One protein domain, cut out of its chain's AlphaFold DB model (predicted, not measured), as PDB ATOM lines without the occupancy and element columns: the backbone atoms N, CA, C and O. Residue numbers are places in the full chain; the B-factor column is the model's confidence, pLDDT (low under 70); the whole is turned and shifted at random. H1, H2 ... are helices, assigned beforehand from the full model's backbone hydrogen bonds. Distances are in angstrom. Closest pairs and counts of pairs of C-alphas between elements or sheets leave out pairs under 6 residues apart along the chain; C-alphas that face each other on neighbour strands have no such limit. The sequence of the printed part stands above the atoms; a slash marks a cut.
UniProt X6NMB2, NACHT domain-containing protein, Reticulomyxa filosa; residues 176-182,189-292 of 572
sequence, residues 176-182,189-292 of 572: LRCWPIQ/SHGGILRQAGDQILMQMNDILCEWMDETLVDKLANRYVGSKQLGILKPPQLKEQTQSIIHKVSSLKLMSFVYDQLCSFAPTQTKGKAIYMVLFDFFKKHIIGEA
ATOM      1  N   LEU A 176     207.313 172.839 123.960       92.50
ATOM      2  CA  LEU A 176     206.941 173.989 123.127       92.50
ATOM      3  C   LEU A 176     208.039 175.057 123.074       92.50
ATOM      4  O   LEU A 176     208.286 175.648 122.020       92.50
ATOM      5  N   ARG A 177     208.736 175.273 124.194       88.06
ATOM      6  CA  ARG A 177     209.844 176.227 124.309       88.06
ATOM      7  C   ARG A 177     211.009 175.861 123.400       88.06
ATOM      8  O   ARG A 177     211.539 176.724 122.710       88.06
ATOM      9  N   CYS A 178     211.378 174.581 123.356       83.56
ATOM     10  CA  CYS A 178     212.474 174.093 122.517       83.56
ATOM     11  C   CYS A 178     212.116 174.038 121.019       83.56
ATOM     12  O   CYS A 178     212.938 173.613 120.204       83.56
ATOM     13  N   TRP A 179     210.899 174.436 120.631       87.19
ATOM     14  CA  TRP A 179     210.471 174.481 119.240       87.19
ATOM     15  C   TRP A 179     210.890 175.817 118.599       87.19
ATOM     16  O   TRP A 179     210.320 176.860 118.939       87.19
ATOM     17  N   PRO A 180     211.876 175.820 117.678       72.81
ATOM     18  CA  PRO A 180     212.393 177.052 117.090       72.81
ATOM     19  C   PRO A 180     211.301 177.806 116.325       72.81
ATOM     20  O   PRO A 180     210.524 177.209 115.577       72.81
ATOM     21  N   ILE A 181     211.255 179.126 116.514       66.94
ATOM     22  CA  ILE A 181     210.397 180.020 115.731       66.94
ATOM     23  C   ILE A 181     211.111 180.241 114.401       66.94
ATOM     24  O   ILE A 181     212.239 180.732 114.408       66.94
ATOM     25  N   GLN A 182     210.496 179.884 113.273       57.97
ATOM     26  CA  GLN A 182     211.023 180.335 111.986       57.97
ATOM     27  C   GLN A 182     210.923 181.867 111.950       57.97
ATOM     28  O   GLN A 182     209.876 182.440 112.253       57.97
ATOM     29  N   SER A 189     202.703 176.892 107.976       78.69
ATOM     30  CA  SER A 189     202.922 175.456 107.941       78.69
ATOM     31  C   SER A 189     202.102 174.760 109.026       78.69
ATOM     32  O   SER A 189     201.802 175.301 110.094       78.69
ATOM     33  N   HIS A 190     201.776 173.494 108.775       79.62
ATOM     34  CA  HIS A 190     201.103 172.650 109.758       79.62
ATOM     35  C   HIS A 190     201.853 172.610 111.108       79.62
ATOM     36  O   HIS A 190     201.223 172.544 112.161       79.62
ATOM     37  N   GLY A 191     203.190 172.708 111.091       82.94
ATOM     38  CA  GLY A 191     204.011 172.769 112.302       82.94
ATOM     39  C   GLY A 191     203.819 174.064 113.096       82.94
ATOM     40  O   GLY A 191     203.694 174.004 114.320       82.94
ATOM     41  N   GLY A 192     203.741 175.212 112.419       84.94
ATOM     42  CA  GLY A 192     203.476 176.507 113.049       84.94
ATOM     43  C   GLY A 192     202.092 176.573 113.698       84.94
ATOM     44  O   GLY A 192     201.980 176.945 114.868       84.94
ATOM     45  N   ILE A 193     201.057 176.100 112.992       89.00
ATOM     46  CA  ILE A 193     199.682 176.005 113.519       89.00
ATOM     47  C   ILE A 193     199.633 175.093 114.750       89.00
ATOM     48  O   ILE A 193     199.031 175.445 115.764       89.00
ATOM     49  N   LEU A 194     200.284 173.926 114.686       92.44
ATOM     50  CA  LEU A 194     200.303 172.969 115.790       92.44
ATOM     51  C   LEU A 194     201.017 173.534 117.024       92.44
ATOM     52  O   LEU A 194     200.553 173.335 118.145       92.44
ATOM     53  N   ARG A 195     202.115 174.270 116.826       92.81
ATOM     54  CA  ARG A 195     202.824 174.952 117.911       92.81
ATOM     55  C   ARG A 195     201.966 176.038 118.554       92.81
ATOM     56  O   ARG A 195     201.876 176.071 119.775       92.81
ATOM     57  N   GLN A 196     201.314 176.884 117.755       93.00
ATOM     58  CA  GLN A 196     200.434 177.938 118.272       93.00
ATOM     59  C   GLN A 196     199.263 177.353 119.069       93.00
ATOM     60  O   GLN A 196     198.949 177.838 120.154       93.00
ATOM     61  N   ALA A 197     198.640 176.290 118.560       94.94
ATOM     62  CA  ALA A 197     197.609 175.563 119.291       94.94
ATOM     63  C   ALA A 197     198.175 174.914 120.572       94.94
ATOM     64  O   ALA A 197     197.508 174.905 121.602       94.94
ATOM     65  N   GLY A 198     199.427 174.449 120.534       95.81
ATOM     66  CA  GLY A 198     200.199 174.013 121.699       95.81
ATOM     67  C   GLY A 198     200.325 175.094 122.779       95.81
ATOM     68  O   GLY A 198     200.026 174.844 123.945       95.81
ATOM     69  N   ASP A 199     200.714 176.312 122.402       95.06
ATOM     70  CA  ASP A 199     200.796 177.443 123.335       95.06
ATOM     71  C   ASP A 199     199.413 177.778 123.928       95.06
ATOM     72  O   ASP A 199     199.293 178.034 125.127       95.06
ATOM     73  N   GLN A 200     198.352 177.713 123.115       96.06
ATOM     74  CA  GLN A 200     196.974 177.933 123.570       96.06
ATOM     75  C   GLN A 200     196.526 176.910 124.612       96.06
ATOM     76  O   GLN A 200     195.945 177.296 125.625       96.06
ATOM     77  N   ILE A 201     196.813 175.624 124.407       96.75
ATOM     78  CA  ILE A 201     196.413 174.595 125.376       96.75
ATOM     79  C   ILE A 201     197.228 174.694 126.661       96.75
ATOM     80  O   ILE A 201     196.686 174.453 127.733       96.75
ATOM     81  N   LEU A 202     198.497 175.111 126.583       96.88
ATOM     82  CA  LEU A 202     199.310 175.360 127.768       96.88
ATOM     83  C   LEU A 202     198.707 176.490 128.611       96.88
ATOM     84  O   LEU A 202     198.606 176.342 129.829       96.88
ATOM     85  N   MET A 203     198.277 177.583 127.971       96.56
ATOM     86  CA  MET A 203     197.569 178.671 128.653       96.56
ATOM     87  C   MET A 203     196.263 178.171 129.274       96.56
ATOM     88  O   MET A 203     196.076 178.337 130.471       96.56
ATOM     89  N   GLN A 204     195.422 177.456 128.520       97.00
ATOM     90  CA  GLN A 204     194.158 176.912 129.039       97.00
ATOM     91  C   GLN A 204     194.352 175.945 130.213       97.00
ATOM     92  O   GLN A 204     193.581 175.958 131.169       97.00
ATOM     93  N   MET A 205     195.386 175.104 130.166       96.81
ATOM     94  CA  MET A 205     195.731 174.224 131.280       96.81
ATOM     95  C   MET A 205     196.120 175.038 132.510       96.81
ATOM     96  O   MET A 205     195.625 174.764 133.600       96.81
ATOM     97  N   ASN A 206     196.962 176.058 132.347       96.06
ATOM     98  CA  ASN A 206     197.343 176.930 133.452       96.06
ATOM     99  C   ASN A 206     196.171 177.790 133.949       96.06
ATOM    100  O   ASN A 206     196.109 178.060 135.144       96.06
ATOM    101  N   ASP A 207     195.205 178.129 133.096       96.69
ATOM    102  CA  ASP A 207     193.972 178.804 133.502       96.69
ATOM    103  C   ASP A 207     193.122 177.932 134.432       96.69
ATOM    104  O   ASP A 207     192.563 178.431 135.406       96.69
ATOM    105  N   ILE A 208     193.069 176.621 134.183       96.31
ATOM    106  CA  ILE A 208     192.407 175.655 135.075       96.31
ATOM    107  C   ILE A 208     193.214 175.474 136.369       96.31
ATOM    108  O   ILE A 208     192.653 175.456 137.466       96.31
ATOM    109  N   LEU A 209     194.537 175.323 136.258       94.62
ATOM    110  CA  LEU A 209     195.421 175.074 137.401       94.62
ATOM    111  C   LEU A 209     195.422 176.242 138.386       94.62
ATOM    112  O   LEU A 209     195.199 176.046 139.582       94.62
ATOM    113  N   CYS A 210     195.657 177.443 137.862       94.56
ATOM    114  CA  CYS A 210     195.830 178.681 138.612       94.56
ATOM    115  C   CYS A 210     194.529 179.481 138.782       94.56
ATOM    116  O   CYS A 210     194.583 180.635 139.213       94.56
ATOM    117  N   GLU A 211     193.386 178.869 138.456       94.56
ATOM    118  CA  GLU A 211     192.046 179.418 138.703       94.56
ATOM    119  C   GLU A 211     191.802 180.764 138.000       94.56
ATOM    120  O   GLU A 211     191.147 181.654 138.532       94.56
ATOM    121  N   TRP A 212     192.328 180.919 136.781       95.50
ATOM    122  CA  TRP A 212     191.883 181.984 135.874       95.50
ATOM    123  C   TRP A 212     190.568 181.627 135.179       95.50
ATOM    124  O   TRP A 212     189.828 182.515 134.761       95.50
ATOM    125  N   MET A 213     190.290 180.329 135.027       95.81
ATOM    126  CA  MET A 213     189.043 179.827 134.461       95.81
ATOM    127  C   MET A 213     187.969 179.701 135.542       95.81
ATOM    128  O   MET A 213     188.222 179.151 136.611       95.81
ATOM    129  N   ASP A 214     186.761 180.163 135.217       95.81
ATOM    130  CA  ASP A 214     185.584 180.039 136.078       95.81
ATOM    131  C   ASP A 214     185.272 178.574 136.430       95.81
ATOM    132  O   ASP A 214     185.300 177.693 135.564       95.81
ATOM    133  N   GLU A 215     184.916 178.328 137.691       96.12
ATOM    134  CA  GLU A 215     184.659 176.986 138.224       96.12
ATOM    135  C   GLU A 215     183.552 176.256 137.448       96.12
ATOM    136  O   GLU A 215     183.696 175.076 137.126       96.12
ATOM    137  N   THR A 216     182.500 176.962 137.010       97.00
ATOM    138  CA  THR A 216     181.405 176.340 136.247       97.00
ATOM    139  C   THR A 216     181.855 175.852 134.869       97.00
ATOM    140  O   THR A 216     181.304 174.884 134.336       97.00
ATOM    141  N   LEU A 217     182.854 176.503 134.262       97.44
ATOM    142  CA  LEU A 217     183.454 176.056 133.004       97.44
ATOM    143  C   LEU A 217     184.369 174.851 133.231       97.44
ATOM    144  O   LEU A 217     184.322 173.904 132.440       97.44
ATOM    145  N   VAL A 218     185.142 174.857 134.320       97.94
ATOM    146  CA  VAL A 218     185.979 173.717 134.726       97.94
ATOM    147  C   VAL A 218     185.107 172.481 134.963       97.94
ATOM    148  O   VAL A 218     185.396 171.420 134.407       97.94
ATOM    149  N   ASP A 219     183.990 172.624 135.675       97.94
ATOM    150  CA  ASP A 219     183.026 171.546 135.905       97.94
ATOM    151  C   ASP A 219     182.410 171.032 134.604       97.94
ATOM    152  O   ASP A 219     182.326 169.822 134.380       97.94
ATOM    153  N   LYS A 220     182.013 171.931 133.692       98.00
ATOM    154  CA  LYS A 220     181.502 171.533 132.368       98.00
ATOM    155  C   LYS A 220     182.528 170.715 131.591       98.00
ATOM    156  O   LYS A 220     182.150 169.716 130.981       98.00
ATOM    157  N   LEU A 221     183.804 171.105 131.610       97.75
ATOM    158  CA  LEU A 221     184.874 170.338 130.972       97.75
ATOM    159  C   LEU A 221     185.053 168.978 131.650       97.75
ATOM    160  O   LEU A 221     185.071 167.961 130.957       97.75
ATOM    161  N   ALA A 222     185.131 168.954 132.981       97.81
ATOM    162  CA  ALA A 222     185.320 167.741 133.768       97.81
ATOM    163  C   ALA A 222     184.173 166.736 133.585       97.81
ATOM    164  O   ALA A 222     184.424 165.538 133.491       97.81
ATOM    165  N   ASN A 223     182.931 167.205 133.449       97.88
ATOM    166  CA  ASN A 223     181.754 166.358 133.236       97.88
ATOM    167  C   ASN A 223     181.746 165.645 131.872       97.88
ATOM    168  O   ASN A 223     181.048 164.645 131.713       97.88
ATOM    169  N   ARG A 224     182.528 166.116 130.889       96.69
ATOM    170  CA  ARG A 224     182.721 165.408 129.608       96.69
ATOM    171  C   ARG A 224     183.747 164.279 129.699       96.69
ATOM    172  O   ARG A 224     183.888 163.534 128.733       96.69
ATOM    173  N   TYR A 225     184.496 164.183 130.798       96.75
ATOM    174  CA  TYR A 225     185.579 163.219 130.925       96.75
ATOM    175  C   TYR A 225     185.065 161.783 130.841       96.75
ATOM    176  O   TYR A 225     184.215 161.348 131.617       96.75
ATOM    177  N   VAL A 226     185.662 161.033 129.920       92.25
ATOM    178  CA  VAL A 226     185.497 159.590 129.782       92.25
ATOM    179  C   VAL A 226     186.891 158.976 129.801       92.25
ATOM    180  O   VAL A 226     187.791 159.444 129.105       92.25
ATOM    181  N   GLY A 227     187.090 157.937 130.614       89.00
ATOM    182  CA  GLY A 227     188.410 157.339 130.807       89.00
ATOM    183  C   GLY A 227     189.021 156.785 129.513       89.00
ATOM    184  O   GLY A 227     188.325 156.205 128.676       89.00
ATOM    185  N   SER A 228     190.346 156.892 129.384       86.00
ATOM    186  CA  SER A 228     191.102 156.493 128.185       86.00
ATOM    187  C   SER A 228     190.858 155.044 127.758       86.00
ATOM    188  O   SER A 228     190.684 154.764 126.570       86.00
ATOM    189  N   LYS A 229     190.774 154.127 128.732       84.56
ATOM    190  CA  LYS A 229     190.447 152.714 128.503       84.56
ATOM    191  C   LYS A 229     189.101 152.573 127.807       84.56
ATOM    192  O   LYS A 229     189.019 151.849 126.827       84.56
ATOM    193  N   GLN A 230     188.084 153.295 128.275       86.38
ATOM    194  CA  GLN A 230     186.730 153.239 127.730       86.38
ATOM    195  C   GLN A 230     186.652 153.810 126.309       86.38
ATOM    196  O   GLN A 230     185.999 153.206 125.460       86.38
ATOM    197  N   LEU A 231     187.332 154.930 126.042       88.19
ATOM    198  CA  LEU A 231     187.355 155.557 124.716       88.19
ATOM    199  C   LEU A 231     188.143 154.731 123.687       88.19
ATOM    200  O   LEU A 231     187.736 154.625 122.528       88.19
ATOM    201  N   GLY A 232     189.275 154.156 124.103       92.38
ATOM    202  CA  GLY A 232     190.250 153.549 123.201       92.38
ATOM    203  C   GLY A 232     190.875 154.605 122.290       92.38
ATOM    204  O   GLY A 232     190.545 154.668 121.108       92.38
ATOM    205  N   ILE A 233     191.729 155.470 122.846       95.94
ATOM    206  CA  ILE A 233     192.403 156.541 122.091       95.94
ATOM    207  C   ILE A 233     193.217 155.933 120.943       95.94
ATOM    208  O   ILE A 233     194.058 155.059 121.170       95.94
ATOM    209  N   LEU A 234     192.969 156.392 119.714       95.56
ATOM    210  CA  LEU A 234     193.670 155.889 118.539       95.56
ATOM    211  C   LEU A 234     195.042 156.542 118.407       95.56
ATOM    212  O   LEU A 234     195.167 157.756 118.531       95.56
ATOM    213  N   LYS A 235     196.082 155.757 118.120       95.50
ATOM    214  CA  LYS A 235     197.427 156.304 117.897       95.50
ATOM    215  C   LYS A 235     197.429 157.174 116.636       95.50
ATOM    216  O   LYS A 235     196.942 156.710 115.605       95.50
ATOM    217  N   PRO A 236     198.007 158.385 116.660       95.12
ATOM    218  CA  PRO A 236     198.168 159.194 115.457       95.12
ATOM    219  C   PRO A 236     198.980 158.453 114.383       95.12
ATOM    220  O   PRO A 236     200.070 157.960 114.704       95.12
ATOM    221  N   PRO A 237     198.514 158.395 113.120       92.94
ATOM    222  CA  PRO A 237     199.269 157.787 112.023       92.94
ATOM    223  C   PRO A 237     200.684 158.367 111.861       92.94
ATOM    224  O   PRO A 237     201.618 157.639 111.543       92.94
ATOM    225  N   GLN A 238     200.884 159.653 112.177       92.38
ATOM    226  CA  GLN A 238     202.186 160.335 112.113       92.38
ATOM    227  C   GLN A 238     203.246 159.724 113.044       92.38
ATOM    228  O   GLN A 238     204.440 159.900 112.813       92.38
ATOM    229  N   LEU A 239     202.826 159.032 114.108       92.31
ATOM    230  CA  LEU A 239     203.720 158.375 115.066       92.31
ATOM    231  C   LEU A 239     203.999 156.910 114.710       92.31
ATOM    232  O   LEU A 239     204.677 156.206 115.469       92.31
ATOM    233  N   LYS A 240     203.427 156.403 113.618       84.44
ATOM    234  CA  LYS A 240     203.663 155.035 113.170       84.44
ATOM    235  C   LYS A 240     204.991 154.954 112.417       84.44
ATOM    236  O   LYS A 240     205.387 155.901 111.750       84.44
ATOM    237  N   GLU A 241     205.711 153.848 112.613       82.19
ATOM    238  CA  GLU A 241     207.034 153.568 112.015       82.19
ATOM    239  C   GLU A 241     208.155 154.566 112.365       82.19
ATOM    240  O   GLU A 241     209.308 154.375 111.985       82.19
ATOM    241  N   GLN A 242     207.863 155.590 113.171       87.94
ATOM    242  CA  GLN A 242     208.865 156.517 113.676       87.94
ATOM    243  C   GLN A 242     209.656 155.873 114.816       87.94
ATOM    244  O   GLN A 242     209.096 155.413 115.814       87.94
ATOM    245  N   THR A 243     210.982 155.872 114.691       88.12
ATOM    246  CA  THR A 243     211.858 155.462 115.795       88.12
ATOM    247  C   THR A 243     211.822 156.508 116.909       88.12
ATOM    248  O   THR A 243     211.649 157.702 116.649       88.12
ATOM    249  N   GLN A 244     212.068 156.091 118.157       87.06
ATOM    250  CA  GLN A 244     212.175 157.029 119.285       87.06
ATOM    251  C   GLN A 244     213.199 158.142 119.005       87.06
ATOM    252  O   GLN A 244     212.963 159.295 119.346       87.06
ATOM    253  N   SER A 245     214.299 157.833 118.304       86.94
ATOM    254  CA  SER A 245     215.307 158.826 117.912       86.94
ATOM    255  C   SER A 245     214.740 159.934 117.014       86.94
ATOM    256  O   SER A 245     215.055 161.105 117.223       86.94
ATOM    257  N   ILE A 246     213.886 159.591 116.042       88.62
ATOM    258  CA  ILE A 246     213.257 160.577 115.145       88.62
ATOM    259  C   ILE A 246     212.227 161.407 115.910       88.62
ATOM    260  O   ILE A 246     212.253 162.637 115.823       88.62
ATOM    261  N   ILE A 247     211.385 160.755 116.718       87.94
ATOM    262  CA  ILE A 247     210.412 161.442 117.578       87.94
ATOM    263  C   ILE A 247     211.141 162.451 118.468       87.94
ATOM    264  O   ILE A 247     210.755 163.611 118.519       87.94
ATOM    265  N   HIS A 248     212.272 162.078 119.073       85.62
ATOM    266  CA  HIS A 248     213.086 162.975 119.895       85.62
ATOM    267  C   HIS A 248     213.850 164.071 119.126       85.62
ATOM    268  O   HIS A 248     214.466 164.929 119.764       85.62
ATOM    269  N   LYS A 249     213.811 164.114 117.793       86.38
ATOM    270  CA  LYS A 249     214.424 165.193 116.995       86.38
ATOM    271  C   LYS A 249     213.397 166.161 116.416       86.38
ATOM    272  O   LYS A 249     213.697 167.345 116.306       86.38
ATOM    273  N   VAL A 250     212.194 165.691 116.095       89.69
ATOM    274  CA  VAL A 250     211.158 166.494 115.428       89.69
ATOM    275  C   VAL A 250     210.127 166.991 116.443       89.69
ATOM    276  O   VAL A 250     209.361 166.202 116.989       89.69
ATOM    277  N   SER A 251     210.073 168.303 116.685       90.62
ATOM    278  CA  SER A 251     209.232 168.896 117.741       90.62
ATOM    279  C   SER A 251     207.733 168.598 117.602       90.62
ATOM    280  O   SER A 251     207.077 168.347 118.612       90.62
ATOM    281  N   SER A 252     207.199 168.533 116.377       93.00
ATOM    282  CA  SER A 252     205.800 168.137 116.152       93.00
ATOM    283  C   SER A 252     205.530 166.701 116.585       93.00
ATOM    284  O   SER A 252     204.554 166.455 117.288       93.00
ATOM    285  N   LEU A 253     206.424 165.766 116.253       94.00
ATOM    286  CA  LEU A 253     206.306 164.372 116.681       94.00
ATOM    287  C   LEU A 253     206.482 164.228 118.197       94.00
ATOM    288  O   LEU A 253     205.760 163.439 118.803       94.00
ATOM    289  N   LYS A 254     207.366 165.017 118.831       94.56
ATOM    290  CA  LYS A 254     207.472 165.065 120.303       94.56
ATOM    291  C   LYS A 254     206.155 165.457 120.946       94.56
ATOM    292  O   LYS A 254     205.710 164.771 121.858       94.56
ATOM    293  N   LEU A 255     205.546 166.549 120.477       95.88
ATOM    294  CA  LEU A 255     204.285 167.041 121.021       95.88
ATOM    295  C   LEU A 255     203.159 166.026 120.803       95.88
ATOM    296  O   LEU A 255     202.424 165.727 121.738       95.88
ATOM    297  N   MET A 256     203.061 165.449 119.601       96.25
ATOM    298  CA  MET A 256     202.079 164.407 119.296       96.25
ATOM    299  C   MET A 256     202.245 163.180 120.197       96.25
ATOM    300  O   MET A 256     201.255 162.700 120.746       96.25
ATOM    301  N   SER A 257     203.482 162.694 120.368       96.94
ATOM    302  CA  SER A 257     203.783 161.560 121.249       96.94
ATOM    303  C   SER A 257     203.426 161.892 122.686       96.94
ATOM    304  O   SER A 257     202.673 161.154 123.303       96.94
ATOM    305  N   PHE A 258     203.880 163.043 123.185       96.94
ATOM    306  CA  PHE A 258     203.598 163.493 124.541       96.94
ATOM    307  C   PHE A 258     202.095 163.542 124.818       96.94
ATOM    308  O   PHE A 258     201.637 162.928 125.775       96.94
ATOM    309  N   VAL A 259     201.310 164.212 123.969       97.88
ATOM    310  CA  VAL A 259     199.858 164.313 124.169       97.88
ATOM    311  C   VAL A 259     199.197 162.937 124.107       97.88
ATOM    312  O   VAL A 259     198.382 162.624 124.971       97.88
ATOM    313  N   TYR A 260     199.560 162.095 123.137       97.25
ATOM    314  CA  TYR A 260     199.025 160.736 123.036       97.25
ATOM    315  C   TYR A 260     199.338 159.892 124.284       97.25
ATOM    316  O   TYR A 260     198.440 159.254 124.840       97.25
ATOM    317  N   ASP A 261     200.582 159.927 124.759       96.75
ATOM    318  CA  ASP A 261     201.035 159.174 125.928       96.75
ATOM    319  C   ASP A 261     200.314 159.645 127.198       96.75
ATOM    320  O   ASP A 261     199.856 158.819 127.994       96.75
ATOM    321  N   GLN A 262     200.130 160.962 127.361       96.94
ATOM    322  CA  GLN A 262     199.345 161.524 128.464       96.94
ATOM    323  C   GLN A 262     197.879 161.100 128.376       96.94
ATOM    324  O   GLN A 262     197.331 160.623 129.363       96.94
ATOM    325  N   LEU A 263     197.247 161.162 127.201       97.19
ATOM    326  CA  LEU A 263     195.858 160.717 127.040       97.19
ATOM    327  C   LEU A 263     195.671 159.223 127.324       97.19
ATOM    328  O   LEU A 263     194.587 158.823 127.749       97.19
ATOM    329  N   CYS A 264     196.697 158.399 127.110       95.00
ATOM    330  CA  CYS A 264     196.640 156.970 127.402       95.00
ATOM    331  C   CYS A 264     196.880 156.653 128.886       95.00
ATOM    332  O   CYS A 264     196.205 155.776 129.429       95.00
ATOM    333  N   SER A 265     197.826 157.344 129.527       95.44
ATOM    334  CA  SER A 265     198.325 157.014 130.872       95.44
ATOM    335  C   SER A 265     197.718 157.849 132.002       95.44
ATOM    336  O   SER A 265     197.589 157.349 133.119       95.44
ATOM    337  N   PHE A 266     197.309 159.091 131.733       95.50
ATOM    338  CA  PHE A 266     196.747 159.978 132.742       95.50
ATOM    339  C   PHE A 266     195.279 159.626 133.016       95.50
ATOM    340  O   PHE A 266     194.411 159.774 132.155       95.50
ATOM    341  N   ALA A 267     195.001 159.160 134.234       95.88
ATOM    342  CA  ALA A 267     193.671 158.764 134.693       95.88
ATOM    343  C   ALA A 267     193.214 159.653 135.865       95.88
ATOM    344  O   ALA A 267     193.228 159.197 137.010       95.88
ATOM    345  N   PRO A 268     192.864 160.927 135.605       96.62
ATOM    346  CA  PRO A 268     192.490 161.860 136.657       96.62
ATOM    347  C   PRO A 268     191.187 161.468 137.355       96.62
ATOM    348  O   PRO A 268     190.216 161.014 136.740       96.62
ATOM    349  N   THR A 269     191.149 161.723 138.654       96.31
ATOM    350  CA  THR A 269     189.993 161.516 139.525       96.31
ATOM    351  C   THR A 269     189.377 162.839 139.978       96.31
ATOM    352  O   THR A 269     188.152 162.917 140.118       96.31
ATOM    353  N   GLN A 270     190.193 163.887 140.110       95.69
ATOM    354  CA  GLN A 270     189.788 165.217 140.551       95.69
ATOM    355  C   GLN A 270     189.251 166.066 139.391       95.69
ATOM    356  O   GLN A 270     189.608 165.874 138.226       95.69
ATOM    357  N   THR A 271     188.411 167.053 139.710       96.38
ATOM    358  CA  THR A 271     187.755 167.928 138.724       96.38
ATOM    359  C   THR A 271     188.757 168.657 137.825       96.38
ATOM    360  O   THR A 271     188.660 168.553 136.601       96.38
ATOM    361  N   LYS A 272     189.777 169.321 138.396       95.62
ATOM    362  CA  LYS A 272     190.817 170.020 137.613       95.62
ATOM    363  C   LYS A 272     191.581 169.066 136.690       95.62
ATOM    364  O   LYS A 272     191.769 169.373 135.515       95.62
ATOM    365  N   GLY A 273     191.967 167.890 137.193       96.31
ATOM    366  CA  GLY A 273     192.657 166.869 136.402       96.31
ATOM    367  C   GLY A 273     191.821 166.398 135.208       96.31
ATOM    368  O   GLY A 273     192.317 166.344 134.081       96.31
ATOM    369  N   LYS A 274     190.525 166.133 135.425       97.62
ATOM    370  CA  LYS A 274     189.571 165.755 134.366       97.62
ATOM    371  C   LYS A 274     189.382 166.863 133.334       97.62
ATOM    372  O   LYS A 274     189.375 166.582 132.136       97.62
ATOM    373  N   ALA A 275     189.267 168.115 133.770       97.94
ATOM    374  CA  ALA A 275     189.157 169.258 132.868       97.94
ATOM    375  C   ALA A 275     190.414 169.417 131.995       97.94
ATOM    376  O   ALA A 275     190.300 169.551 130.777       97.94
ATOM    377  N   ILE A 276     191.610 169.303 132.586       97.69
ATOM    378  CA  ILE A 276     192.894 169.339 131.866       97.69
ATOM    379  C   ILE A 276     192.998 168.199 130.848       97.69
ATOM    380  O   ILE A 276     193.396 168.428 129.706       97.69
ATOM    381  N   TYR A 277     192.599 166.982 131.230       97.81
ATOM    382  CA  TYR A 277     192.546 165.853 130.300       97.81
ATOM    383  C   TYR A 277     191.667 166.174 129.090       97.81
ATOM    384  O   TYR A 277     192.049 165.901 127.954       97.81
ATOM    385  N   MET A 278     190.507 166.791 129.316       97.88
ATOM    386  CA  MET A 278     189.597 167.148 128.234       97.88
ATOM    387  C   MET A 278     190.132 168.264 127.332       97.88
ATOM    388  O   MET A 278     189.896 168.208 126.127       97.88
ATOM    389  N   VAL A 279     190.897 169.224 127.864       98.12
ATOM    390  CA  VAL A 279     191.627 170.212 127.044       98.12
ATOM    391  C   VAL A 279     192.648 169.516 126.136       98.12
ATOM    392  O   VAL A 279     192.692 169.779 124.933       98.12
ATOM    393  N   LEU A 280     193.423 168.570 126.679       98.06
ATOM    394  CA  LEU A 280     194.369 167.772 125.892       98.06
ATOM    395  C   LEU A 280     193.668 166.914 124.833       98.06
ATOM    396  O   LEU A 280     194.164 166.798 123.712       98.06
ATOM    397  N   PHE A 281     192.521 166.322 125.167       97.94
ATOM    398  CA  PHE A 281     191.759 165.482 124.245       97.94
ATOM    399  C   PHE A 281     191.168 166.295 123.087       97.94
ATOM    400  O   PHE A 281     191.278 165.880 121.932       97.94
ATOM    401  N   ASP A 282     190.606 167.472 123.367       97.50
ATOM    402  CA  ASP A 282     190.078 168.361 122.328       97.50
ATOM    403  C   ASP A 282     191.196 168.830 121.386       97.50
ATOM    404  O   ASP A 282     191.034 168.797 120.162       97.50
ATOM    405  N   PHE A 283     192.368 169.175 121.930       98.00
ATOM    406  CA  PHE A 283     193.556 169.484 121.135       98.00
ATOM    407  C   PHE A 283     193.990 168.315 120.252       98.00
ATOM    408  O   PHE A 283     194.220 168.484 119.054       98.00
ATOM    409  N   PHE A 284     194.072 167.121 120.835       97.81
ATOM    410  CA  PHE A 284     194.447 165.904 120.132       97.81
ATOM    411  C   PHE A 284     193.510 165.621 118.958       97.81
ATOM    412  O   PHE A 284     193.959 165.431 117.825       97.81
ATOM    413  N   LYS A 285     192.201 165.666 119.204       96.62
ATOM    414  CA  LYS A 285     191.192 165.440 118.174       96.62
ATOM    415  C   LYS A 285     191.256 166.501 117.078       96.62
ATOM    416  O   LYS A 285     191.241 166.155 115.901       96.62
ATOM    417  N   LYS A 286     191.364 167.778 117.442       96.50
ATOM    418  CA  LYS A 286     191.300 168.888 116.484       96.50
ATOM    419  C   LYS A 286     192.577 169.068 115.666       96.50
ATOM    420  O   LYS A 286     192.497 169.282 114.460       96.50
ATOM    421  N   HIS A 287     193.742 168.995 116.307       95.81
ATOM    422  CA  HIS A 287     195.014 169.412 115.711       95.81
ATOM    423  C   HIS A 287     195.969 168.260 115.389       95.81
ATOM    424  O   HIS A 287     196.801 168.417 114.498       95.81
ATOM    425  N   ILE A 288     195.866 167.118 116.081       95.69
ATOM    426  CA  ILE A 288     196.740 165.957 115.833       95.69
ATOM    427  C   ILE A 288     196.070 164.959 114.883       95.69
ATOM    428  O   ILE A 288     196.662 164.592 113.868       95.69
ATOM    429  N   ILE A 289     194.848 164.526 115.206       95.75
ATOM    430  CA  ILE A 289     194.075 163.585 114.380       95.75
ATOM    431  C   ILE A 289     193.335 164.314 113.253       95.75
ATOM    432  O   ILE A 289     193.339 163.851 112.115       95.75
ATOM    433  N   GLY A 290     192.735 165.464 113.562       94.12
ATOM    434  CA  GLY A 290     191.886 166.236 112.658       94.12
ATOM    435  C   GLY A 290     190.403 165.891 112.817       94.12
ATOM    436  O   GLY A 290     190.023 164.727 112.921       94.12
ATOM    437  N   GLU A 291     189.538 166.909 112.781       90.56
ATOM    438  CA  GLU A 291     188.095 166.768 113.061       90.56
ATOM    439  C   GLU A 291     187.355 165.818 112.103       90.56
ATOM    440  O   GLU A 291     186.325 165.249 112.458       90.56
ATOM    441  N   ALA A 292     187.888 165.618 110.895       91.56
ATOM    442  CA  ALA A 292     187.324 164.722 109.888       91.56
ATOM    443  C   ALA A 292     187.628 163.232 110.141       91.56
ATOM    444  O   ALA A 292     187.197 162.371 109.365       91.56
TER     445      ALA A 292
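AT A GLANCE: This is residues 176 to 182 and 189 to 292 of the 572 residues of the protein "NACHT domain-containing protein" of Reticulomyxa filosa (UniProt X6NMB2). Two long helices, H1 and H6, lie side by side and run opposite ways, and a third, H5, packs aslant on H6, starting by the first turns of H1 and splaying away from it. The short helix H2 packs across residues 271 to 279 of H6, while H3, H4 and the long link between them, residues 232 to 243, run round the side of this body away from H1. The printed part has 111 residues with six named helices, H1 to H6 in order along the chain, and no named strand; its class is all helix. It is compact, with a radius of gyration of the C-alphas of 14.4 A, and spans 40 by 32 by 26 A.

IN THESE COORDINATES: Start at C-alpha 176, at (206.941, 173.989, 123.127), and pass the cut after residue 182. Find C-alpha 190 at (201.103, 172.650, 109.758); from there H1 runs 28.3 A to residue 209. Next come H2, residues 215 to 223, and the four-residue helices H3, residues 228 to 231, and H4, residues 244 to 247. H5, residues 251 to 265, is 20.8 A long. H6, residues 271 to 290, covers 26.4 A and ends at C-alpha 290, at (191.886, 166.236, 112.658); it has a kink of 27 degrees near residue 284.

HOW THE PARTS SIT: Look first at H5, the hub, touching four helices. It touches H6 at a steep tilt of 46 degrees, opposite ways; their closest C-alphas, those of Met 256 and Ile 288, are 6.5 A apart. Its residue 252 alone only just touches H1, with 3 pairs of C-alphas within 8 A, the closest being Gly 191 and Ser 252 at 6.3 A. H3 touches residues 263 to 265 of H5, closest at the C-alphas of Ser 228 and Cys 264, 5.6 A. H4 and H5 touch only at the corner, and only just, with 3 pairs of C-alphas within 8 A; the closest are Ile 247 and Leu 253, 5.1 A. H1 touches H6 at a shallow tilt of 10 degrees, opposite ways, closest at the C-alphas of Met 205 and Ile 276, 5.7 A. H2 touches H6 at a steep tilt of 64 degrees, with the C-alphas of Ala 222 and Ala 275 closest at 4.2 A. In H1, H2 and H5 every O i to N i+4 pair is within hydrogen-bond range, in H6 14 of 16 are, and H3 and H4 are too short for such a pair.

THE WHOLE: The two C-alphas farthest apart, those of Thr 216 and Ser 245, are 42.3 A apart. Residues 183 to 188 are not printed, and C-alphas 182 and 189 are 10.3 A apart across the cut. The link from H3 to H4 is long, with 12 residues. Confidence is low, under 70, at residues 181 to 182; the mean pLDDT of the printed part is 92.9.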